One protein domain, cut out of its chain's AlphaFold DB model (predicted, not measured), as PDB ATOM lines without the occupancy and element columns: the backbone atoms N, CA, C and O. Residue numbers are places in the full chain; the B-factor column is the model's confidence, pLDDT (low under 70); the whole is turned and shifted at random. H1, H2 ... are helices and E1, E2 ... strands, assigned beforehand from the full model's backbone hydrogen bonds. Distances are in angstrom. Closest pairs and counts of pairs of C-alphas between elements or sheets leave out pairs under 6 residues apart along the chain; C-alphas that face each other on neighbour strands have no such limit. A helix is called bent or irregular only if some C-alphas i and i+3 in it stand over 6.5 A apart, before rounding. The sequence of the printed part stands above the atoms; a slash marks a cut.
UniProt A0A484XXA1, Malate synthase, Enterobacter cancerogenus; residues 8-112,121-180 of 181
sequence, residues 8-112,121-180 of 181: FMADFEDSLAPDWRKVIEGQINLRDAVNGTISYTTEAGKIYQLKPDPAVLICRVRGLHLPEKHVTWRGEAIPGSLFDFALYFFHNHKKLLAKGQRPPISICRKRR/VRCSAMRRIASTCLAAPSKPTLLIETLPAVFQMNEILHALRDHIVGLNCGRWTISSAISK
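Overview. This is residues 8 to 112 and 121 to 180 of the 181 residues of the protein "Malate synthase" of Enterobacter cancerogenus (UniProt A0A484XXA1). A curled, strongly twisted sheet of five parallel strands, E1, E4, E7, E8 and E9, has two long helices, H1 and H2, side by side over its E1 and E4 end, and H3 and H5 continue from H2 in a loose arc of helices toward the E8 and E9 end. Two small hairpins lie away from this sheet: E2 and E3 at one end of the longest axis, and E5 and E6 by the first residues of H1 and H2, while the short H4 and H6 meet near the end of the printed part. The printed part has 165 residues with six named helices and nine named strands, in the order E1 H1 E2 E3 E4 E5 E6 H2 E7 H3 E8 H4 H5 E9 H6. The class is mixed, helices and strands; the whole is compact, with a radius of gyration of the C-alphas of 16.8 A and spans of 52 by 36 by 34 A.

Arrangement. The largest sheet runs E1, residues 8 to 11, E4, 56 to 61, E7, 105 to 107, E8, 141 to 144, and E9, 166 to 169; E1 and E9 are its edge strands. N 10 and O 58 join E1 and E4 within hydrogen-bond range at 2.8 A, N 106 and O 59 join E4 and E7 at 2.8 A, N 141 and O 105 join E7 and E8 at 2.8 A, and N 144 and O 168 join E8 and E9 at 2.8 A. The strands' lines turn by 65 degrees from edge to edge. H1, residues 20 to 35, and H2, residues 80 to 98, are on one face of the sheet, an arrangement of two layers, helices over strands. H2 lies over E4 at a height over the sheet of 9.6 A and runs along the strands, at 6 degrees to E4 on the local plane. H1 and H2 touch, the closest C-alphas being those of Arg 31 and Asn 92, 6.2 A apart, at a shallow tilt of 14 degrees, the same way. H2 has a kink of 47 degrees near residue 92 and is irregular, with C-alphas 91 and 94 at 7.7 A. H3, residues 124 to 133, is not on the sheet but is near H2, with 7 pairs of C-alphas within 10 A. H5, residues 153 to 159, only grazes the sheet with its residues 153 to 157. H3 and H5 are close but not clearly touching, with the closest C-alphas, those of Arg 127 and Ala 159, 6.5 A apart. E8, H4, residues 147 to 150, H5 and E9 form a strand-helix-strand unit, two parallel neighbour strands with helices between, with a right-handed crossover. H4 and H6, residues 171 to 178, only just touch, with 3 pairs of C-alphas within 8 A, the closest those of Leu 147 and Ala 177 at 6.1 A. The hairpin of E2, residues 39 to 41, and E3, residues 47 to 49, has N 48 and O 40 at 2.7 A, and both strands are apart from E4. The hairpin of E5, residues 67 to 73, and E6, residues 76 to 79, has N 68 and O 78 at 2.8 A. Every O i to N i+4 pair is within hydrogen-bond range in H1, H3, H5 and H6, and 13 of 15 are in H2; H4 is too short for such a pair.

Along the chain. E1 begins at C-alpha 8, (-3.507, 16.449, -37.434). H2 is 27.6 A long, H1 22.7 A, E4 16.1 A and H3 13.9 A. H6 ends at C-alpha 178, (-17.629, 14.141, -61.571).

Size, cuts and confidence. The C-alphas farthest apart, those of Ala 44 and Val 121, are 54.3 A apart. Residues 113 to 120 are not printed, and C-alphas 112 and 121 are 14.8 A apart across the cut; of the links printed whole, none is long. Mean pLDDT of the printed part is 75.0, and residues 102 to 112 and 121 to 180 are under 70.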
ATOM      1  N   PHE A   8      -3.192  15.093 -37.014       90.44
ATOM      2  CA  PHE A   8      -3.507  16.449 -37.434       90.44
ATOM      3  C   PHE A   8      -2.864  16.719 -38.796       90.44
ATOM      4  O   PHE A   8      -1.641  16.686 -38.929       90.44
ATOM      5  N   MET A   9      -3.689  16.981 -39.809       89.62
ATOM      6  CA  MET A   9      -3.221  17.359 -41.139       89.62
ATOM      7  C   MET A   9      -3.111  18.883 -41.222       89.62
ATOM      8  O   MET A   9      -4.126  19.574 -41.251       89.62
ATOM      9  N   ALA A  10      -1.886  19.396 -41.248       92.25
ATOM     10  CA  ALA A  10      -1.616  20.788 -41.570       92.25
ATOM     11  C   ALA A  10      -1.693  20.990 -43.082       92.25
ATOM     12  O   ALA A  10      -1.126  20.201 -43.839       92.25
ATOM     13  N   ASP A  11      -2.400  22.026 -43.513       91.25
ATOM     14  CA  ASP A  11      -2.855  22.140 -44.890       91.25
ATOM     15  C   ASP A  11      -2.327  23.395 -45.587       91.25
ATOM     16  O   ASP A  11      -2.682  24.509 -45.209       91.25
ATOM     17  N   PHE A  12      -1.508  23.203 -46.625       91.38
ATOM     18  CA  PHE A  12      -1.097  24.269 -47.543       91.38
ATOM     19  C   PHE A  12      -1.951  24.331 -48.818       91.38
ATOM     20  O   PHE A  12      -1.666  25.140 -49.699       91.38
ATOM     21  N   GLU A  13      -2.959  23.467 -48.952       87.69
ATOM     22  CA  GLU A  13      -3.788  23.348 -50.151       87.69
ATOM     23  C   GLU A  13      -5.149  24.040 -49.961       87.69
ATOM     24  O   GLU A  13      -5.181  25.259 -49.833       87.69
ATOM     25  N   ASP A  14      -6.271  23.318 -49.959       83.44
ATOM     26  CA  ASP A  14      -7.607  23.925 -50.059       83.44
ATOM     27  C   ASP A  14      -7.985  24.876 -48.926       83.44
ATOM     28  O   ASP A  14      -8.753  25.812 -49.146       83.44
ATOM     29  N   SER A  15      -7.481  24.644 -47.714       85.50
ATOM     30  CA  SER A  15      -7.826  25.484 -46.562       85.50
ATOM     31  C   SER A  15      -6.950  26.735 -46.461       85.50
ATOM     32  O   SER A  15      -7.124  27.521 -45.528       85.50
ATOM     33  N   LEU A  16      -6.005  26.932 -47.388       89.31
ATOM     34  CA  LEU A  16      -5.048  28.031 -47.362       89.31
ATOM     35  C   LEU A  16      -5.121  28.871 -48.641       89.31
ATOM     36  O   LEU A  16      -4.823  28.403 -49.736       89.31
ATOM     37  N   ALA A  17      -5.398  30.168 -48.494       89.12
ATOM     38  CA  ALA A  17      -5.067  31.135 -49.537       89.12
ATOM     39  C   ALA A  17      -3.531  31.284 -49.589       89.12
ATOM     40  O   ALA A  17      -2.952  31.715 -48.584       89.12
ATOM     41  N   PRO A  18      -2.855  30.925 -50.700       86.38
ATOM     42  CA  PRO A  18      -1.403  30.740 -50.740       86.38
ATOM     43  C   PRO A  18      -0.646  32.071 -50.885       86.38
ATOM     44  O   PRO A  18       0.134  32.273 -51.818       86.38
ATOM     45  N   ASP A  19      -0.884  32.995 -49.958       94.00
ATOM     46  CA  ASP A  19      -0.083  34.208 -49.814       94.00
ATOM     47  C   ASP A  19       1.309  33.842 -49.298       94.00
ATOM     48  O   ASP A  19       1.437  33.042 -48.370       94.00
ATOM     49  N   TRP A  20       2.349  34.478 -49.846       94.81
ATOM     50  CA  TRP A  20       3.745  34.189 -49.495       94.81
ATOM     51  C   TRP A  20       3.979  34.158 -47.984       94.81
ATOM     52  O   TRP A  20       4.502  33.186 -47.442       94.81
ATOM     53  N   ARG A  21       3.509  35.201 -47.291       96.62
ATOM     54  CA  ARG A  21       3.646  35.328 -45.840       96.62
ATOM     55  C   ARG A  21       3.017  34.148 -45.100       96.62
ATOM     56  O   ARG A  21       3.663  33.582 -44.229       96.62
ATOM     57  N   LYS A  22       1.811  33.726 -45.495       95.62
ATOM     58  CA  LYS A  22       1.103  32.607 -44.859       95.62
ATOM     59  C   LYS A  22       1.794  31.269 -45.114       95.62
ATOM     60  O   LYS A  22       1.851  30.439 -44.214       95.62
ATOM     61  N   VAL A  23       2.338  31.060 -46.316       95.75
ATOM     62  CA  VAL A  23       3.090  29.836 -46.637       95.75
ATOM     63  C   VAL A  23       4.362  29.757 -45.786       95.75
ATOM     64  O   VAL A  23       4.619  28.726 -45.165       95.75
ATOM     65  N   ILE A  24       5.128  30.847 -45.694       97.38
ATOM     66  CA  ILE A  24       6.360  30.889 -44.893       97.38
ATOM     67  C   ILE A  24       6.069  30.770 -43.392       97.38
ATOM     68  O   ILE A  24       6.684  29.942 -42.719       97.38
ATOM     69  N   GLU A  25       5.106  31.531 -42.866       96.88
ATOM     70  CA  GLU A  25       4.672  31.419 -41.468       96.88
ATOM     71  C   GLU A  25       4.150  30.011 -41.163       96.88
ATOM     72  O   GLU A  25       4.471  29.445 -40.123       96.88
ATOM     73  N   GLY A  26       3.426  29.390 -42.096       96.56
ATOM     74  CA  GLY A  26       3.008  27.997 -41.987       96.56
ATOM     75  C   GLY A  26       4.196  27.048 -41.821       96.56
ATOM     76  O   GLY A  26       4.190  26.221 -40.915       96.56
ATOM     77  N   GLN A  27       5.251  27.187 -42.629       96.88
ATOM     78  CA  GLN A  27       6.458  26.357 -42.505       96.88
ATOM     79  C   GLN A  27       7.183  26.576 -41.166       96.88
ATOM     80  O   GLN A  27       7.631  25.606 -40.546       96.88
ATOM     81  N   ILE A  28       7.244  27.821 -40.680       97.38
ATOM     82  CA  ILE A  28       7.783  28.156 -39.351       97.38
ATOM     83  C   ILE A  28       6.957  27.474 -38.255       97.38
ATOM     84  O   ILE A  28       7.517  26.779 -37.408       97.38
ATOM     85  N   ASN A  29       5.630  27.579 -38.325       96.94
ATOM     86  CA  ASN A  29       4.718  26.953 -37.372       96.94
ATOM     87  C   ASN A  29       4.904  25.431 -37.332       96.94
ATOM     88  O   ASN A  29       4.960  24.842 -36.254       96.94
ATOM     89  N   LEU A  30       5.048  24.773 -38.488       95.44
ATOM     90  CA  LEU A  30       5.287  23.327 -38.532       95.44
ATOM     91  C   LEU A  30       6.640  22.942 -37.944       95.44
ATOM     92  O   LEU A  30       6.714  21.973 -37.190       95.44
ATOM     93  N   ARG A  31       7.693  23.711 -38.237       95.81
ATOM     94  CA  ARG A  31       9.014  23.512 -37.632       95.81
ATOM     95  C   ARG A  31       8.940  23.606 -36.112       95.81
ATOM     96  O   ARG A  31       9.446  22.733 -35.409       95.81
ATOM     97  N   ASP A  32       8.279  24.635 -35.601       96.50
ATOM     98  CA  ASP A  32       8.171  24.872 -34.165       96.50
ATOM     99  C   ASP A  32       7.271  23.818 -33.495       96.50
ATOM    100  O   ASP A  32       7.558  23.358 -32.389       96.50
ATOM    101  N   ALA A  33       6.244  23.324 -34.194       95.00
ATOM    102  CA  ALA A  33       5.414  22.215 -33.733       95.00
ATOM    103  C   ALA A  33       6.199  20.897 -33.642       95.00
ATOM    104  O   ALA A  33       6.145  20.212 -32.620       95.00
ATOM    105  N   VAL A  34       6.993  20.560 -34.665       92.88
ATOM    106  CA  VAL A  34       7.891  19.391 -34.639       92.88
ATOM    107  C   VAL A  34       8.953  19.546 -33.551       92.88
ATOM    108  O   VAL A  34       9.326  18.562 -32.903       92.88
ATOM    109  N   ASN A  35       9.413  20.771 -33.302       94.06
ATOM    110  CA  ASN A  35      10.338  21.078 -32.221       94.06
ATOM    111  C   ASN A  35       9.720  20.956 -30.826       94.06
ATOM    112  O   ASN A  35      10.479  20.756 -29.880       94.06
ATOM    113  N   GLY A  36       8.392  21.016 -30.709       93.81
ATOM    114  CA  GLY A  36       7.686  21.086 -29.430       93.81
ATOM    115  C   GLY A  36       7.674  22.489 -28.816       93.81
ATOM    116  O   GLY A  36       7.359  22.625 -27.641       93.81
ATOM    117  N   THR A  37       8.037  23.521 -29.583       96.06
ATOM    118  CA  THR A  37       8.236  24.901 -29.107       96.06
ATOM    119  C   THR A  37       7.170  25.875 -29.601       96.06
ATOM    120  O   THR A  37       7.202  27.044 -29.226       96.06
ATOM    121  N   ILE A  38       6.234  25.429 -30.447       96.69
ATOM    122  CA  ILE A  38       5.143  26.286 -30.919       96.69
ATOM    123  C   ILE A  38       4.302  26.773 -29.735       96.69
ATOM    124  O   ILE A  38       3.861  25.992 -28.885       96.69
ATOM    125  N   SER A  39       4.066  28.077 -29.701       96.00
ATOM    126  CA  SER A  39       3.187  28.717 -28.734       96.00
ATOM    127  C   SER A  39       2.438  29.867 -29.392       96.00
ATOM    128  O   SER A  39       2.887  30.421 -30.394       96.00
ATOM    129  N   TYR A  40       1.270  30.190 -28.853       95.62
ATOM    130  CA  TYR A  40       0.453  31.301 -29.320       95.62
ATOM    131  C   TYR A  40      -0.139  32.038 -28.128       95.62
ATOM    132  O   TYR A  40      -0.697  31.405 -27.234       95.62
ATOM    133  N   THR A  41      -0.046  33.362 -28.135       95.81
ATOM    134  CA  THR A  41      -0.604  34.220 -27.087       95.81
ATOM    135  C   THR A  41      -1.692  35.078 -27.703       95.81
ATOM    136  O   THR A  41      -1.458  35.735 -28.715       95.81
ATOM    137  N   THR A  42      -2.892  35.049 -27.127       94.50
ATOM    138  CA  THR A  42      -3.989  35.911 -27.578       94.50
ATOM    139  C   THR A  42      -3.778  37.348 -27.116       94.50
ATOM    140  O   THR A  42      -3.040  37.602 -26.168       94.50
ATOM    141  N   GLU A  43      -4.506  38.287 -27.718       93.94
ATOM    142  CA  GLU A  43      -4.540  39.689 -27.273       93.94
ATOM    143  C   GLU A  43      -4.968  39.828 -25.802       93.94
ATOM    144  O   GLU A  43      -4.465  40.681 -25.081       93.94
ATOM    145  N   ALA A  44      -5.826  38.922 -25.320       94.31
ATOM    146  CA  ALA A  44      -6.237  38.836 -23.916       94.31
ATOM    147  C   ALA A  44      -5.180  38.195 -22.985       94.31
ATOM    148  O   ALA A  44      -5.474  37.909 -21.827       94.31
ATOM    149  N   GLY A  45      -3.975  37.896 -23.485       94.62
ATOM    150  CA  GLY A  45      -2.866  37.329 -22.712       94.62
ATOM    151  C   GLY A  45      -2.940  35.817 -22.473       94.62
ATOM    152  O   GLY A  45      -2.113  35.267 -21.745       94.62
ATOM    153  N   LYS A  46      -3.901  35.104 -23.075       94.75
ATOM    154  CA  LYS A  46      -4.022  33.651 -22.902       94.75
ATOM    155  C   LYS A  46      -2.995  32.924 -23.765       94.75
ATOM    156  O   LYS A  46      -2.992  33.080 -24.985       94.75
ATOM    157  N   ILE A  47      -2.186  32.079 -23.132       95.19
ATOM    158  CA  ILE A  47      -1.125  31.308 -23.787       95.19
ATOM    159  C   ILE A  47      -1.625  29.902 -24.148       95.19
ATOM    160  O   ILE A  47      -2.219  29.196 -23.333       95.19
ATOM    161  N   TYR A  48      -1.347  29.484 -25.379       94.81
ATOM    162  CA  TYR A  48      -1.599  28.155 -25.921       94.81
ATOM    163  C   TYR A  48      -0.268  27.484 -26.258       94.81
ATOM    164  O   TYR A  48       0.531  28.026 -27.018       94.81
ATOM    165  N   GLN A  49      -0.051  26.286 -25.718       95.31
ATOM    166  CA  GLN A  49       1.142  25.463 -25.938       95.31
ATOM    167  C   GLN A  49       0.743  24.018 -26.249       95.31
ATOM    168  O   GLN A  49      -0.403  23.614 -26.025       95.31
ATOM    169  N   LEU A  50       1.673  23.232 -26.790       93.94
ATOM    170  CA  LEU A  50       1.439  21.812 -27.045       93.94
ATOM    171  C   LEU A  50       1.332  21.021 -25.737       93.94
ATOM    172  O   LEU A  50       2.116  21.212 -24.812       93.94
ATOM    173  N   LYS A  51       0.361  20.106 -25.684       91.81
ATOM    174  CA  LYS A  51       0.276  19.094 -24.628       91.81
ATOM    175  C   LYS A  51       1.370  18.030 -24.816       91.81
ATOM    176  O   LYS A  51       1.867  17.875 -25.937       91.81
ATOM    177  N   PRO A  52       1.710  17.265 -23.761       89.88
ATOM    178  CA  PRO A  52       2.471  16.030 -23.914       89.88
ATOM    179  C   PRO A  52       1.783  15.095 -24.916       89.88
ATOM    180  O   PRO A  52       0.556  15.043 -24.951       89.88
ATOM    181  N   ASP A  53       2.580  14.387 -25.717       87.06
ATOM    182  CA  ASP A  53       2.117  13.459 -26.762       87.06
ATOM    183  C   ASP A  53       1.021  14.040 -27.691       87.06
ATOM    184  O   ASP A  53      -0.126  13.584 -27.703       87.06
ATOM    185  N   PRO A  54       1.329  15.108 -28.455       92.75
ATOM    186  CA  PRO A  54       0.357  15.712 -29.357       92.75
ATOM    187  C   PRO A  54       0.046  14.793 -30.548       92.75
ATOM    188  O   PRO A  54       0.852  13.948 -30.933       92.75
ATOM    189  N   ALA A  55      -1.096  15.027 -31.205       90.88
ATOM    190  CA  ALA A  55      -1.472  14.305 -32.422       90.88
ATOM    191  C   ALA A  55      -0.358  14.330 -33.489       90.88
ATOM    192  O   ALA A  55       0.294  15.361 -33.689       90.88
ATOM    193  N   VAL A  56      -0.194  13.226 -34.226       87.56
ATOM    194  CA  VAL A  56       0.831  13.098 -35.273       87.56
ATOM    195  C   VAL A  56       0.589  14.134 -36.372       87.56
ATOM    196  O   VAL A  56      -0.506  14.217 -36.928       87.56
ATOM    197  N   LEU A  57       1.619  14.915 -36.696       89.00
ATOM    198  CA  LEU A  57       1.551  15.980 -37.695       89.00
ATOM    199  C   LEU A  57       1.777  15.431 -39.107       89.00
ATOM    200  O   LEU A  57       2.858  14.919 -39.386       89.00
ATOM    201  N   ILE A  58       0.803  15.608 -40.003       86.56
ATOM    202  CA  ILE A  58       0.927  15.345 -41.446       86.56
ATOM    203  C   ILE A  58       0.885  16.668 -42.202       86.56
ATOM    204  O   ILE A  58      -0.013  17.471 -41.977       86.56
ATOM    205  N   CYS A  59       1.818  16.883 -43.128       87.38
ATOM    206  CA  CYS A  59       1.825  18.068 -43.987       87.38
ATOM    207  C   CYS A  59       1.149  17.756 -45.329       87.38
ATOM    208  O   CYS A  59       1.664  16.946 -46.102       87.38
ATOM    209  N   ARG A  60       0.015  18.397 -45.633       88.38
ATOM    210  CA  ARG A  60      -0.599  18.372 -46.966       88.38
ATOM    211  C   ARG A  60      -0.011  19.490 -47.817       88.38
ATOM    212  O   ARG A  60      -0.168  20.664 -47.497       88.38
ATOM    213  N   VAL A  61       0.683  19.102 -48.883       86.00
ATOM    214  CA  VAL A  61       1.303  20.035 -49.832       86.00
ATOM    215  C   VAL A  61       0.298  20.472 -50.892       86.00
ATOM    216  O   VAL A  61      -0.656  19.744 -51.190       86.00
ATOM    217  N   ARG A  62       0.542  21.631 -51.511       87.12
ATOM    218  CA  ARG A  62      -0.238  22.092 -52.664       87.12
ATOM    219  C   ARG A  62      -0.264  21.055 -53.778       87.12
ATOM    220  O   ARG A  62       0.681  20.294 -53.982       87.12
ATOM    221  N   GLY A  63      -1.345  21.062 -54.554       78.69
ATOM    222  CA  GLY A  63      -1.451  20.210 -55.729       78.69
ATOM    223  C   GLY A  63      -0.477  20.612 -56.841       78.69
ATOM    224  O   GLY A  63      -0.146  21.780 -57.019       78.69
ATOM    225  N   LEU A  64      -0.077  19.643 -57.668       73.44
ATOM    226  CA  LEU A  64       0.911  19.810 -58.757       73.44
ATOM    227  C   LEU A  64       0.584  20.900 -59.791       73.44
ATOM    228  O   LEU A  64       1.439  21.312 -60.565       73.44
ATOM    229  N   HIS A  65      -0.679  21.308 -59.863       76.81
ATOM    230  CA  HIS A  65      -1.175  22.299 -60.810       76.81
ATOM    231  C   HIS A  65      -0.985  23.745 -60.323       76.81
ATOM    232  O   HIS A  65      -1.151  24.666 -61.135       76.81
ATOM    233  N   LEU A  66      -0.671  23.927 -59.033       83.44
ATOM    234  CA  LEU A  66      -0.479  25.217 -58.381       83.44
ATOM    235  C   LEU A  66       0.995  25.649 -58.461       83.44
ATOM    236  O   LEU A  66       1.872  24.898 -58.019       83.44
ATOM    237  N   PRO A  67       1.285  26.839 -59.013       90.06
ATOM    238  CA  PRO A  67       2.630  27.400 -59.015       90.06
ATOM    239  C   PRO A  67       2.957  28.094 -57.684       90.06
ATOM    240  O   PRO A  67       2.072  28.629 -57.015       90.06
ATOM    241  N   GLU A  68       4.242  28.148 -57.342       93.69
ATOM    242  CA  GLU A  68       4.793  29.099 -56.377       93.69
ATOM    243  C   GLU A  68       5.402  30.270 -57.152       93.69
ATOM    244  O   GLU A  68       6.518  30.191 -57.656       93.69
ATOM    245  N   LYS A  69       4.634  31.351 -57.301       93.75
ATOM    246  CA  LYS A  69       5.005  32.487 -58.158       93.75
ATOM    247  C   LYS A  69       6.182  33.311 -57.628       93.75
ATOM    248  O   LYS A  69       6.778  34.053 -58.397       93.75
ATOM    249  N   HIS A  70       6.500  33.205 -56.337       96.62
ATOM    250  CA  HIS A  70       7.570  33.992 -55.716       96.62
ATOM    251  C   HIS A  70       8.954  33.351 -55.890       96.62
ATOM    252  O   HIS A  70       9.961  33.989 -55.595       96.62
ATOM    253  N   VAL A  71       9.018  32.105 -56.376       94.50
ATOM    254  CA  VAL A  71      10.271  31.399 -56.652       94.50
ATOM    255  C   VAL A  71      10.260  30.920 -58.095       94.50
ATOM    256  O   VAL A  71       9.394  30.145 -58.503       94.50
ATOM    257  N   THR A  72      11.239  31.367 -58.874       94.00
ATOM    258  CA  THR A  72      11.341  31.031 -60.293       94.00
ATOM    259  C   THR A  72      12.585  30.205 -60.584       94.00
ATOM    260  O   THR A  72      13.630  30.342 -59.948       94.00
ATOM    261  N   TRP A  73      12.476  29.332 -61.578       83.81
ATOM    262  CA  TRP A  73      13.600  28.623 -62.165       83.81
ATOM    263  C   TRP A  73      13.532  28.794 -63.675       83.81
ATOM    264  O   TRP A  73      12.527  28.459 -64.297       83.81
ATOM    265  N   ARG A  74      14.598  29.347 -64.268       94.06
ATOM    266  CA  ARG A  74      14.644  29.693 -65.702       94.06
ATOM    267  C   ARG A  74      13.478  30.599 -66.139       94.06
ATOM    268  O   ARG A  74      12.925  30.414 -67.213       94.06
ATOM    269  N   GLY A  75      13.100  31.553 -65.286       91.12
ATOM    270  CA  GLY A  75      12.010  32.501 -65.549       91.12
ATOM    271  C   GLY A  75      10.599  31.958 -65.298       91.12
ATOM    272  O   GLY A  75       9.658  32.740 -65.271       91.12
ATOM    273  N   GLU A  76      10.444  30.660 -65.036       88.44
ATOM    274  CA  GLU A  76       9.147  30.024 -64.799       88.44
ATOM    275  C   GLU A  76       8.918  29.766 -63.309       88.44
ATOM    276  O   GLU A  76       9.835  29.371 -62.586       88.44
ATOM    277  N   ALA A  77       7.684  29.958 -62.841       91.38
ATOM    278  CA  ALA A  77       7.314  29.655 -61.461       91.38
ATOM    279  C   ALA A  77       7.479  28.157 -61.168       91.38
ATOM    280  O   ALA A  77       7.026  27.301 -61.936       91.38
ATOM    281  N   ILE A  78       8.094  27.827 -60.033       86.56
ATOM    282  CA  ILE A  78       8.275  26.425 -59.645       86.56
ATOM    283  C   ILE A  78       6.943  25.798 -59.185       86.56
ATOM    284  O   ILE A  78       6.006  26.512 -58.815       86.56
ATOM    285  N   PRO A  79       6.822  24.459 -59.150       84.38
ATOM    286  CA  PRO A  79       5.640  23.809 -58.588       84.38
ATOM    287  C   PRO A  79       5.516  24.065 -57.077       84.38
ATOM    288  O   PRO A  79       6.417  23.712 -56.318       84.38
ATOM    289  N   GLY A  80       4.367  24.573 -56.618       86.06
ATOM    290  CA  GLY A  80       4.117  24.827 -55.190       86.06
ATOM    291  C   GLY A  80       4.207  23.559 -54.338       86.06
ATOM    292  O   GLY A  80       4.792  23.570 -53.263       86.06
ATOM    293  N   SER A  81       3.750  22.431 -54.888       83.19
ATOM    294  CA  SER A  81       3.929  21.093 -54.297       83.19
ATOM    295  C   SER A  81       5.380  20.771 -53.904       83.19
ATOM    296  O   SER A  81       5.618  20.216 -52.833       83.19
ATOM    297  N   LEU A  82       6.349  21.126 -54.759       81.56
ATOM    298  CA  LEU A  82       7.767  20.866 -54.523       81.56
ATOM    299  C   LEU A  82       8.318  21.827 -53.474       81.56
ATOM    300  O   LEU A  82       9.091  21.405 -52.622       81.56
ATOM    301  N   PHE A  83       7.894  23.090 -53.518       88.12
ATOM    302  CA  PHE A  83       8.272  24.098 -52.534       88.12
ATOM    303  C   PHE A  83       7.832  23.700 -51.117       88.12
ATOM    304  O   PHE A  83       8.660  23.640 -50.208       88.12
ATOM    305  N   ASP A  84       6.556  23.343 -50.945       90.44
ATOM    306  CA  ASP A  84       6.001  22.967 -49.640       90.44
ATOM    307  C   ASP A  84       6.670  21.703 -49.086       90.44
ATOM    308  O   ASP A  84       7.030  21.648 -47.908       90.44
ATOM    309  N   PHE A  85       6.860  20.695 -49.949       84.50
ATOM    310  CA  PHE A  85       7.545  19.453 -49.601       84.50
ATOM    311  C   PHE A  85       8.994  19.709 -49.192       84.50
ATOM    312  O   PHE A  85       9.421  19.222 -48.147       84.50
ATOM    313  N   ALA A  86       9.742  20.462 -50.003       84.31
ATOM    314  CA  ALA A  86      11.163  20.687 -49.788       84.31
ATOM    315  C   ALA A  86      11.411  21.380 -48.447       84.31
ATOM    316  O   ALA A  86      12.235  20.902 -47.670       84.31
ATOM    317  N   LEU A  87      10.663  22.444 -48.138       91.12
ATOM    318  CA  LEU A  87      10.803  23.164 -46.872       91.12
ATOM    319  C   LEU A  87      10.414  22.297 -45.672       91.12
ATOM    320  O   LEU A  87      11.193  22.181 -44.721       91.12
ATOM    321  N   TYR A  88       9.258  21.628 -45.730       89.62
ATOM    322  CA  TYR A  88       8.810  20.786 -44.624       89.62
ATOM    323  C   TYR A  88       9.789  19.635 -44.374       89.62
ATOM    324  O   TYR A  88      10.201  19.402 -43.237       89.62
ATOM    325  N   PHE A  89      10.207  18.933 -45.428       84.44
ATOM    326  CA  PHE A  89      11.150  17.829 -45.314       84.44
ATOM    327  C   PHE A  89      12.504  18.310 -44.781       84.44
ATOM    328  O   PHE A  89      13.005  17.773 -43.789       84.44
ATOM    329  N   PHE A  90      13.084  19.345 -45.394       86.00
ATOM    330  CA  PHE A  90      14.413  19.844 -45.049       86.00
ATOM    331  C   PHE A  90      14.515  20.244 -43.574       86.00
ATOM    332  O   PHE A  90      15.437  19.805 -42.888       86.00
ATOM    333  N   HIS A  91      13.534  20.987 -43.056       90.94
ATOM    334  CA  HIS A  91      13.574  21.477 -41.679       90.94
ATOM    335  C   HIS A  91      13.203  20.430 -40.622       90.94
ATOM    336  O   HIS A  91      13.656  20.542 -39.484       90.94
ATOM    337  N   ASN A  92      12.413  19.406 -40.969       89.38
ATOM    338  CA  ASN A  92      11.816  18.517 -39.968       89.38
ATOM    339  C   ASN A  92      12.356  17.083 -39.975       89.38
ATOM    340  O   ASN A  92      12.271  16.410 -38.945       89.38
ATOM    341  N   HIS A  93      12.931  16.595 -41.081       82.25
ATOM    342  CA  HIS A  93      13.270  15.172 -41.224       82.25
ATOM    343  C   HIS A  93      14.190  14.647 -40.116       82.25
ATOM    344  O   HIS A  93      13.889  13.609 -39.537       82.25
ATOM    345  N   LYS A  94      15.264  15.365 -39.758       83.69
ATOM    346  CA  LYS A  94      16.206  14.911 -38.717       83.69
ATOM    347  C   LYS A  94      15.524  14.747 -37.364       83.69
ATOM    348  O   LYS A  94      15.737  13.751 -36.680       83.69
ATOM    349  N   LYS A  95      14.682  15.712 -36.985       87.81
ATOM    350  CA  LYS A  95      14.024  15.708 -35.676       87.81
ATOM    351  C   LYS A  95      12.879  14.707 -35.607       87.81
ATOM    352  O   LYS A  95      12.682  14.089 -34.568       87.81
ATOM    353  N   LEU A  96      12.165  14.507 -36.712       84.31
ATOM    354  CA  LEU A  96      11.174  13.440 -36.823       84.31
ATOM    355  C   LEU A  96      11.846  12.066 -36.726       84.31
ATOM    356  O   LEU A  96      11.403  11.247 -35.925       84.31
ATOM    357  N   LEU A  97      12.965  11.852 -37.427       81.25
ATOM    358  CA  LEU A  97      13.729  10.601 -37.355       81.25
ATOM    359  C   LEU A  97      14.273  10.332 -35.948       81.25
ATOM    360  O   LEU A  97      14.162   9.208 -35.468       81.25
ATOM    361  N   ALA A  98      14.778  11.357 -35.254       84.00
ATOM    362  CA  ALA A  98      15.214  11.239 -33.860       84.00
ATOM    363  C   ALA A  98      14.075  10.835 -32.903       84.00
ATOM    364  O   ALA A  98      14.323  10.214 -31.876       84.00
ATOM    365  N   LYS A  99      12.819  11.146 -33.254       80.69
ATOM    366  CA  LYS A  99      11.607  10.719 -32.532       80.69
ATOM    367  C   LYS A  99      11.072   9.355 -32.998       80.69
ATOM    368  O   LYS A  99       9.967   8.980 -32.618       80.69
ATOM    369  N   GLY A 100      11.793   8.641 -33.867       76.38
ATOM    370  CA  GLY A 100      11.337   7.385 -34.477       76.38
ATOM    371  C   GLY A 100      10.217   7.557 -35.511       76.38
ATOM    372  O   GLY A 100       9.606   6.579 -35.939       76.38
ATOM    373  N   GLN A 101       9.932   8.793 -35.932       71.50
ATOM    374  CA  GLN A 101       8.887   9.128 -36.896       71.50
ATOM    375  C   GLN A 101       9.501   9.415 -38.271       71.50
ATOM    376  O   GLN A 101      10.629   9.887 -38.396       71.50
ATOM    377  N   ARG A 102       8.754   9.156 -39.345       68.12
ATOM    378  CA  ARG A 102       9.131   9.590 -40.701       68.12
ATOM    379  C   ARG A 102       8.208  10.724 -41.126       68.12
ATOM    380  O   ARG A 102       7.032  10.627 -40.787       68.12
ATOM    381  N   PRO A 103       8.681  11.740 -41.876       65.31
ATOM    382  CA  PRO A 103       7.839  12.839 -42.342       65.31
ATOM    383  C   PRO A 103       6.640  12.307 -43.128       65.31
ATOM    384  O   PRO A 103       6.834  11.753 -44.218       65.31
ATOM    385  N   PRO A 104       5.418  12.432 -42.587       61.88
ATOM    386  CA  PRO A 104       4.233  12.021 -43.301       61.88
ATOM    387  C   PRO A 104       3.734  13.205 -44.124       61.88
ATOM    388  O   PRO A 104       3.577  14.326 -43.631       61.88
ATOM    389  N   ILE A 105       3.535  12.956 -45.412       61.44
ATOM    390  CA  ILE A 105       3.180  13.978 -46.397       61.44
ATOM    391  C   ILE A 105       1.918  13.540 -47.114       61.44
ATOM    392  O   ILE A 105       1.818  12.378 -47.491       61.44
ATOM    393  N   SER A 106       0.988  14.467 -47.320       64.44
ATOM    394  CA  SER A 106      -0.199  14.261 -48.143       64.44
ATOM    395  C   SER A 106      -0.070  15.018 -49.460       64.44
ATOM    396  O   SER A 106       0.111  16.234 -49.449       64.44
ATOM    397  N   ILE A 107      -0.137  14.316 -50.594       63.34
ATOM    398  CA  ILE A 107      -0.102  14.938 -51.929       63.34
ATOM    399  C   ILE A 107      -1.519  14.950 -52.505       63.34
ATOM    400  O   ILE A 107      -2.140  13.896 -52.655       63.34
ATOM    401  N   CYS A 108      -1.994  16.144 -52.867       57.44
ATOM    402  CA  CYS A 108      -3.213  16.360 -53.641       57.44
ATOM    403  C   CYS A 108      -2.895  16.374 -55.145       57.44
ATOM    404  O   CYS A 108      -1.913  16.969 -55.605       57.44
ATOM    405  N   ARG A 109      -3.762  15.765 -55.954       59.59
ATOM    406  CA  ARG A 109      -3.755  15.951 -57.410       59.59
ATOM    407  C   ARG A 109      -5.136  16.393 -57.857       59.59
ATOM    408  O   ARG A 109      -5.992  15.547 -58.062       59.59
ATOM    409  N   LYS A 110      -5.316  17.684 -58.141       51.28
ATOM    410  CA  LYS A 110      -6.451  18.199 -58.931       51.28
ATOM    411  C   LYS A 110      -6.046  18.455 -60.381       51.28
ATOM    412  O   LYS A 110      -4.911  18.840 -60.670       51.28
ATOM    413  N   ARG A 111      -6.967  18.200 -61.316       49.81
ATOM    414  CA  ARG A 111      -6.768  18.430 -62.759       49.81
ATOM    415  C   ARG A 111      -7.095  19.885 -63.104       49.81
ATOM    416  O   ARG A 111      -8.115  20.398 -62.648       49.81
ATOM    417  N   ARG A 112      -6.306  20.513 -63.985       40.69
ATOM    418  CA  ARG A 112      -6.755  21.725 -64.694       40.69
ATOM    419  C   ARG A 112      -7.919  21.366 -65.643       40.69
ATOM    420  O   ARG A 112      -7.848  20.316 -66.294       40.69
ATOM    421  N   VAL A 121       0.621   9.216 -70.488       39.34
ATOM    422  CA  VAL A 121       1.177  10.118 -69.440       39.34
ATOM    423  C   VAL A 121       0.545   9.912 -68.040       39.34
ATOM    424  O   VAL A 121       0.890  10.586 -67.072       39.34
ATOM    425  N   ARG A 122      -0.389   8.963 -67.879       47.31
ATOM    426  CA  ARG A 122      -1.233   8.858 -66.664       47.31
ATOM    427  C   ARG A 122      -0.512   8.339 -65.409       47.31
ATOM    428  O   ARG A 122      -0.871   8.779 -64.318       47.31
ATOM    429  N   CYS A 123       0.534   7.520 -65.565       43.31
ATOM    430  CA  CYS A 123       1.325   6.960 -64.455       43.31
ATOM    431  C   CYS A 123       2.748   7.540 -64.346       43.31
ATOM    432  O   CYS A 123       3.341   7.493 -63.270       43.31
ATOM    433  N   SER A 124       3.309   8.109 -65.419       43.94
ATOM    434  CA  SER A 124       4.716   8.543 -65.454       43.94
ATOM    435  C   SER A 124       4.986   9.789 -64.609       43.94
ATOM    436  O   SER A 124       6.012   9.856 -63.941       43.94
ATOM    437  N   ALA A 125       4.056  10.748 -64.569       46.88
ATOM    438  CA  ALA A 125       4.178  11.931 -63.718       46.88
ATOM    439  C   ALA A 125       4.132  11.556 -62.228       46.88
ATOM    440  O   ALA A 125       5.003  11.969 -61.469       46.88
ATOM    441  N   MET A 126       3.177  10.705 -61.831       48.50
ATOM    442  CA  MET A 126       3.058  10.202 -60.456       48.50
ATOM    443  C   MET A 126       4.309   9.420 -60.049       48.50
ATOM    444  O   MET A 126       4.850   9.658 -58.980       48.50
ATOM    445  N   ARG A 127       4.813   8.554 -60.942       47.72
ATOM    446  CA  ARG A 127       6.036   7.766 -60.743       47.72
ATOM    447  C   ARG A 127       7.297   8.637 -60.671       47.72
ATOM    448  O   ARG A 127       8.186   8.313 -59.901       47.72
ATOM    449  N   ARG A 128       7.366   9.753 -61.409       50.81
ATOM    450  CA  ARG A 128       8.476  10.723 -61.327       50.81
ATOM    451  C   ARG A 128       8.427  11.563 -60.054       50.81
ATOM    452  O   ARG A 128       9.462  11.816 -59.455       50.81
ATOM    453  N   ILE A 129       7.243  11.992 -59.623       50.78
ATOM    454  CA  ILE A 129       7.067  12.734 -58.363       50.78
ATOM    455  C   ILE A 129       7.374  11.821 -57.183       50.78
ATOM    456  O   ILE A 129       8.099  12.208 -56.280       50.78
ATOM    457  N   ALA A 130       6.901  10.582 -57.248       50.69
ATOM    458  CA  ALA A 130       7.284   9.521 -56.345       50.69
ATOM    459  C   ALA A 130       8.797   9.327 -56.328       50.69
ATOM    460  O   ALA A 130       9.409   9.530 -55.299       50.69
ATOM    461  N   SER A 131       9.439   9.052 -57.462       47.88
ATOM    462  CA  SER A 131      10.884   8.809 -57.483       47.88
ATOM    463  C   SER A 131      11.712  10.009 -57.005       47.88
ATOM    464  O   SER A 131      12.782   9.818 -56.442       47.88
ATOM    465  N   THR A 132      11.225  11.241 -57.198       46.94
ATOM    466  CA  THR A 132      11.929  12.470 -56.784       46.94
ATOM    467  C   THR A 132      11.686  12.812 -55.307       46.94
ATOM    468  O   THR A 132      12.613  13.226 -54.620       46.94
ATOM    469  N   CYS A 133      10.471  12.608 -54.785       47.09
ATOM    470  CA  CYS A 133      10.125  12.887 -53.384       47.09
ATOM    471  C   CYS A 133      10.414  11.704 -52.434       47.09
ATOM    472  O   CYS A 133      10.554  11.906 -51.227       47.09
ATOM    473  N   LEU A 134      10.509  10.474 -52.955       50.56
ATOM    474  CA  LEU A 134      10.687   9.225 -52.196       50.56
ATOM    475  C   LEU A 134      12.130   8.726 -52.121       50.56
ATOM    476  O   LEU A 134      12.398   7.789 -51.378       50.56
ATOM    477  N   ALA A 135      13.080   9.358 -52.818       50.09
ATOM    478  CA  ALA A 135      14.502   9.072 -52.601       50.09
ATOM    479  C   ALA A 135      14.941   9.361 -51.147       50.09
ATOM    480  O   ALA A 135      15.978   8.889 -50.689       50.09
ATOM    481  N   ALA A 136      14.133  10.127 -50.408       53.12
ATOM    482  CA  ALA A 136      14.320  10.420 -49.001       53.12
ATOM    483  C   ALA A 136      13.447   9.511 -48.105       53.12
ATOM    484  O   ALA A 136      12.346   9.138 -48.518       53.12
ATOM    485  N   PRO A 137      13.861   9.192 -46.859       60.56
ATOM    486  CA  PRO A 137      13.148   8.291 -45.942       60.56
ATOM    487  C   PRO A 137      11.851   8.913 -45.379       60.56
ATOM    488  O   PRO A 137      11.704   9.142 -44.178       60.56
ATOM    489  N   SER A 138      10.889   9.198 -46.252       62.00
ATOM    490  CA  SER A 138       9.558   9.720 -45.945       62.00
ATOM    491  C   SER A 138       8.486   8.636 -46.119       62.00
ATOM    492  O   SER A 138       8.724   7.605 -46.752       62.00
ATOM    493  N   LYS A 139       7.319   8.841 -45.497       63.88
ATOM    494  CA  LYS A 139       6.157   7.936 -45.559       63.88
ATOM    495  C   LYS A 139       4.925   8.721 -46.035       63.88
ATOM    496  O   LYS A 139       4.161   9.190 -45.192       63.88
ATOM    497  N   PRO A 140       4.742   8.963 -47.343       62.00
ATOM    498  CA  PRO A 140       3.593   9.724 -47.812       62.00
ATOM    499  C   PRO A 140       2.278   8.946 -47.696       62.00
ATOM    500  O   PRO A 140       2.193   7.758 -48.001       62.00
ATOM    501  N   THR A 141       1.226   9.663 -47.328       56.84
ATOM    502  CA  THR A 141      -0.167   9.288 -47.579       56.84
ATOM    503  C   THR A 141      -0.589   9.984 -48.867       56.84
ATOM    504  O   THR A 141      -0.251  11.142 -49.078       56.84
ATOM    505  N   LEU A 142      -1.323   9.328 -49.758       61.34
ATOM    506  CA  LEU A 142      -1.768   9.980 -50.990       61.34
ATOM    507  C   LEU A 142      -3.272  10.250 -50.949       61.34
ATOM    508  O   LEU A 142      -4.064   9.344 -50.701       61.34
ATOM    509  N   LEU A 143      -3.679  11.488 -51.223       59.16
ATOM    510  CA  LEU A 143      -5.091  11.829 -51.348       59.16
ATOM    511  C   LEU A 143      -5.565  11.510 -52.778       59.16
ATOM    512  O   LEU A 143      -5.115  12.110 -53.757       59.16
ATOM    513  N   ILE A 144      -6.466  10.536 -52.899       54.44
ATOM    514  CA  ILE A 144      -7.157  10.169 -54.135       54.44
ATOM    515  C   ILE A 144      -8.463  10.943 -54.194       54.44
ATOM    516  O   ILE A 144      -9.458  10.609 -53.559       54.44
ATOM    517  N   GLU A 145      -8.461  12.005 -54.984       59.19
ATOM    518  CA  GLU A 145      -9.611  12.905 -55.047       59.19
ATOM    519  C   GLU A 145      -9.996  13.307 -56.471       59.19
ATOM    520  O   GLU A 145     -10.746  14.252 -56.694       59.19
ATOM    521  N   THR A 146      -9.498  12.566 -57.462       52.38
ATOM    522  CA  THR A 146      -9.906  12.729 -58.860       52.38
ATOM    523  C   THR A 146     -10.442  11.429 -59.415       52.38
ATOM    524  O   THR A 146      -9.879  10.363 -59.176       52.38
ATOM    525  N   LEU A 147     -11.493  11.536 -60.226       50.75
ATOM    526  CA  LEU A 147     -12.151  10.396 -60.856       50.75
ATOM    527  C   LEU A 147     -11.171   9.450 -61.591       50.75
ATOM    528  O   LEU A 147     -11.248   8.248 -61.368       50.75
ATOM    529  N   PRO A 148     -10.169   9.926 -62.367       57.44
ATOM    530  CA  PRO A 148      -9.200   9.025 -62.993       57.44
ATOM    531  C   PRO A 148      -8.289   8.300 -61.999       57.44
ATOM    532  O   PRO A 148      -7.827   7.208 -62.300       57.44
ATOM    533  N   ALA A 149      -7.998   8.905 -60.842       56.38
ATOM    534  CA  ALA A 149      -7.143   8.293 -59.831       56.38
ATOM    535  C   ALA A 149      -7.867   7.165 -59.075       56.38
ATOM    536  O   ALA A 149      -7.209   6.219 -58.654       56.38
ATOM    537  N   VAL A 150      -9.204   7.207 -58.989       61.84
ATOM    538  CA  VAL A 150     -10.028   6.099 -58.465       61.84
ATOM    539  C   VAL A 150      -9.853   4.836 -59.319       61.84
ATOM    540  O   VAL A 150      -9.694   3.745 -58.785       61.84
ATOM    541  N   PHE A 151      -9.775   4.968 -60.644       61.88
ATOM    542  CA  PHE A 151      -9.547   3.825 -61.541       61.88
ATOM    543  C   PHE A 151      -8.091   3.344 -61.593       61.88
ATOM    544  O   PHE A 151      -7.800   2.402 -62.319       61.88
ATOM    545  N   GLN A 152      -7.173   4.002 -60.878       61.69
ATOM    546  CA  GLN A 152      -5.739   3.686 -60.887       61.69
ATOM    547  C   GLN A 152      -5.181   3.440 -59.480       61.69
ATOM    548  O   GLN A 152      -3.973   3.528 -59.262       61.69
ATOM    549  N   MET A 153      -6.046   3.198 -58.490       63.56
ATOM    550  CA  MET A 153      -5.632   3.084 -57.087       63.56
ATOM    551  C   MET A 153      -4.618   1.958 -56.875       63.56
ATOM    552  O   MET A 153      -3.652   2.144 -56.134       63.56
ATOM    553  N   ASN A 154      -4.797   0.822 -57.552       62.06
ATOM    554  CA  ASN A 154      -3.919  -0.332 -57.392       62.06
ATOM    555  C   ASN A 154      -2.538  -0.081 -58.018       62.06
ATOM    556  O   ASN A 154      -1.509  -0.371 -57.418       62.06
ATOM    557  N   GLU A 155      -2.494   0.550 -59.189       64.94
ATOM    558  CA  GLU A 155      -1.263   0.938 -59.875       64.94
ATOM    559  C   GLU A 155      -0.506   2.021 -59.108       64.94
ATOM    560  O   GLU A 155       0.724   2.011 -59.075       64.94
ATOM    561  N   ILE A 156      -1.234   2.948 -58.484       62.56
ATOM    562  CA  ILE A 156      -0.672   3.978 -57.614       62.56
ATOM    563  C   ILE A 156      -0.064   3.336 -56.363       62.56
ATOM    564  O   ILE A 156       1.087   3.624 -56.048       62.56
ATOM    565  N   LEU A 157      -0.782   2.439 -55.681       66.12
ATOM    566  CA  LEU A 157      -0.247   1.706 -54.530       66.12
ATOM    567  C   LEU A 157       0.985   0.886 -54.917       66.12
ATOM    568  O   LEU A 157       2.013   0.983 -54.257       66.12
ATOM    569  N   HIS A 158       0.916   0.146 -56.024       64.56
ATOM    570  CA  HIS A 158       2.028  -0.657 -56.518       64.56
ATOM    571  C   HIS A 158       3.251   0.202 -56.872       64.56
ATOM    572  O   HIS A 158       4.377  -0.151 -56.534       64.56
ATOM    573  N   ALA A 159       3.054   1.350 -57.528       61.47
ATOM    574  CA  ALA A 159       4.143   2.257 -57.892       61.47
ATOM    575  C   ALA A 159       4.794   2.949 -56.684       61.47
ATOM    576  O   ALA A 159       5.926   3.412 -56.800       61.47
ATOM    577  N   LEU A 160       4.087   3.043 -55.555       63.91
ATOM    578  CA  LEU A 160       4.541   3.723 -54.340       63.91
ATOM    579  C   LEU A 160       4.799   2.760 -53.175       63.91
ATOM    580  O   LEU A 160       5.018   3.224 -52.057       63.91
ATOM    581  N   ARG A 161       4.767   1.444 -53.419       66.00
ATOM    582  CA  ARG A 161       4.682   0.385 -52.396       66.00
ATOM    583  C   ARG A 161       5.740   0.457 -51.295       66.00
ATOM    584  O   ARG A 161       5.451   0.085 -50.166       66.00
ATOM    585  N   ASP A 162       6.928   0.969 -51.606       62.91
ATOM    586  CA  ASP A 162       8.047   1.037 -50.657       62.91
ATOM    587  C   ASP A 162       7.918   2.202 -49.657       62.91
ATOM    588  O   ASP A 162       8.621   2.251 -48.645       62.91
ATOM    589  N   HIS A 163       7.003   3.144 -49.912       64.31
ATOM    590  CA  HIS A 163       6.901   4.389 -49.152       64.31
ATOM    591  C   HIS A 163       5.470   4.795 -48.772       64.31
ATOM    592  O   HIS A 163       5.290   5.490 -47.769       64.31
ATOM    593  N   ILE A 164       4.457   4.401 -49.547       63.75
ATOM    594  CA  ILE A 164       3.071   4.794 -49.289       63.75
ATOM    595  C   ILE A 164       2.520   4.108 -48.043       63.75
ATOM    596  O   ILE A 164       2.694   2.909 -47.847       63.75
ATOM    597  N   VAL A 165       1.819   4.873 -47.206       61.84
ATOM    598  CA  VAL A 165       1.163   4.344 -45.996       61.84
ATOM    599  C   VAL A 165      -0.356   4.252 -46.112       61.84
ATOM    600  O   VAL A 165      -0.996   3.657 -45.253       61.84
ATOM    601  N   GLY A 166      -0.946   4.820 -47.166       58.47
ATOM    602  CA  GLY A 166      -2.379   4.711 -47.421       58.47
ATOM    603  C   GLY A 166      -2.903   5.679 -48.477       58.47
ATOM    604  O   GLY A 166      -2.205   6.604 -48.909       58.47
ATOM    605  N   LEU A 167      -4.159   5.453 -48.866       60.62
ATOM    606  CA  LEU A 167      -4.955   6.335 -49.717       60.62
ATOM    607  C   LEU A 167      -6.065   6.986 -48.884       60.62
ATOM    608  O   LEU A 167      -6.635   6.344 -48.006       60.62
ATOM    609  N   ASN A 168      -6.388   8.245 -49.168       66.06
ATOM    610  CA  ASN A 168      -7.544   8.940 -48.596       66.06
ATOM    611  C   ASN A 168      -8.512   9.346 -49.726       66.06
ATOM    612  O   ASN A 168      -8.047   9.644 -50.824       66.06
ATOM    613  N   CYS A 169      -9.824   9.363 -49.479       53.59
ATOM    614  CA  CYS A 169     -10.859   9.729 -50.452       53.59
ATOM    615  C   CYS A 169     -11.613  10.993 -50.010       53.59
ATOM    616  O   CYS A 169     -12.263  11.009 -48.966       53.59
ATOM    617  N   GLY A 170     -11.575  12.050 -50.828       57.19
ATOM    618  CA  GLY A 170     -12.276  13.312 -50.557       57.19
ATOM    619  C   GLY A 170     -13.658  13.385 -51.216       57.19
ATOM    620  O   GLY A 170     -13.747  13.462 -52.438       57.19
ATOM    621  N   ARG A 171     -14.744  13.430 -50.427       46.09
ATOM    622  CA  ARG A 171     -16.136  13.462 -50.935       46.09
ATOM    623  C   ARG A 171     -16.412  14.647 -51.869       46.09
ATOM    624  O   ARG A 171     -16.805  14.449 -53.014       46.09
ATOM    625  N   TRP A 172     -16.188  15.873 -51.395       49.56
ATOM    626  CA  TRP A 172     -16.524  17.095 -52.139       49.56
ATOM    627  C   TRP A 172     -15.670  17.285 -53.390       49.56
ATOM    628  O   TRP A 172     -16.169  17.748 -54.418       49.56
ATOM    629  N   THR A 173     -14.404  16.870 -53.338       48.34
ATOM    630  CA  THR A 173     -13.526  16.934 -54.503       48.34
ATOM    631  C   THR A 173     -13.891  15.882 -55.550       48.34
ATOM    632  O   THR A 173     -13.899  16.208 -56.734       48.34
ATOM    633  N   ILE A 174     -14.260  14.655 -55.152       48.50
ATOM    634  CA  ILE A 174     -14.726  13.622 -56.092       48.50
ATOM    635  C   ILE A 174     -16.027  14.066 -56.765       48.50
ATOM    636  O   ILE A 174     -16.108  14.015 -57.990       48.50
ATOM    637  N   SER A 175     -17.004  14.581 -56.011       36.16
ATOM    638  CA  SER A 175     -18.233  15.145 -56.590       36.16
ATOM    639  C   SER A 175     -17.920  16.281 -57.565       36.16
ATOM    640  O   SER A 175     -18.377  16.259 -58.702       36.16
ATOM    641  N   SER A 176     -17.038  17.210 -57.186       45.50
ATOM    642  CA  SER A 176     -16.594  18.299 -58.070       45.50
ATOM    643  C   SER A 176     -15.802  17.818 -59.293       45.50
ATOM    644  O   SER A 176     -15.729  18.525 -60.294       45.50
ATOM    645  N   ALA A 177     -15.169  16.646 -59.225       49.44
ATOM    646  CA  ALA A 177     -14.478  16.031 -60.353       49.44
ATOM    647  C   ALA A 177     -15.443  15.315 -61.310       49.44
ATOM    648  O   ALA A 177     -15.151  15.254 -62.500       49.44
ATOM    649  N   ILE A 178     -16.561  14.790 -60.796       50.31
ATOM    650  CA  ILE A 178     -17.629  14.141 -61.571       50.31
ATOM    651  C   ILE A 178     -18.516  15.188 -62.256       50.31
ATOM    652  O   ILE A 178     -18.894  15.012 -63.406       50.31
ATOM    653  N   SER A 179     -18.819  16.293 -61.574       37.59
ATOM    654  CA  SER A 179     -19.706  17.351 -62.078       37.59
ATOM    655  C   SER A 179     -19.040  18.329 -63.054       37.59
ATOM    656  O   SER A 179     -19.691  19.271 -63.501       37.59
ATOM    657  N   LYS A 180     -17.750  18.158 -63.370       42.34
ATOM    658  CA  LYS A 180     -17.053  18.991 -64.361       42.34
ATOM    659  C   LYS A 180     -17.188  18.356 -65.755       42.34
ATOM    660  O   LYS A 180     -16.705  17.233 -65.903       42.34
TER     661      LYS A 180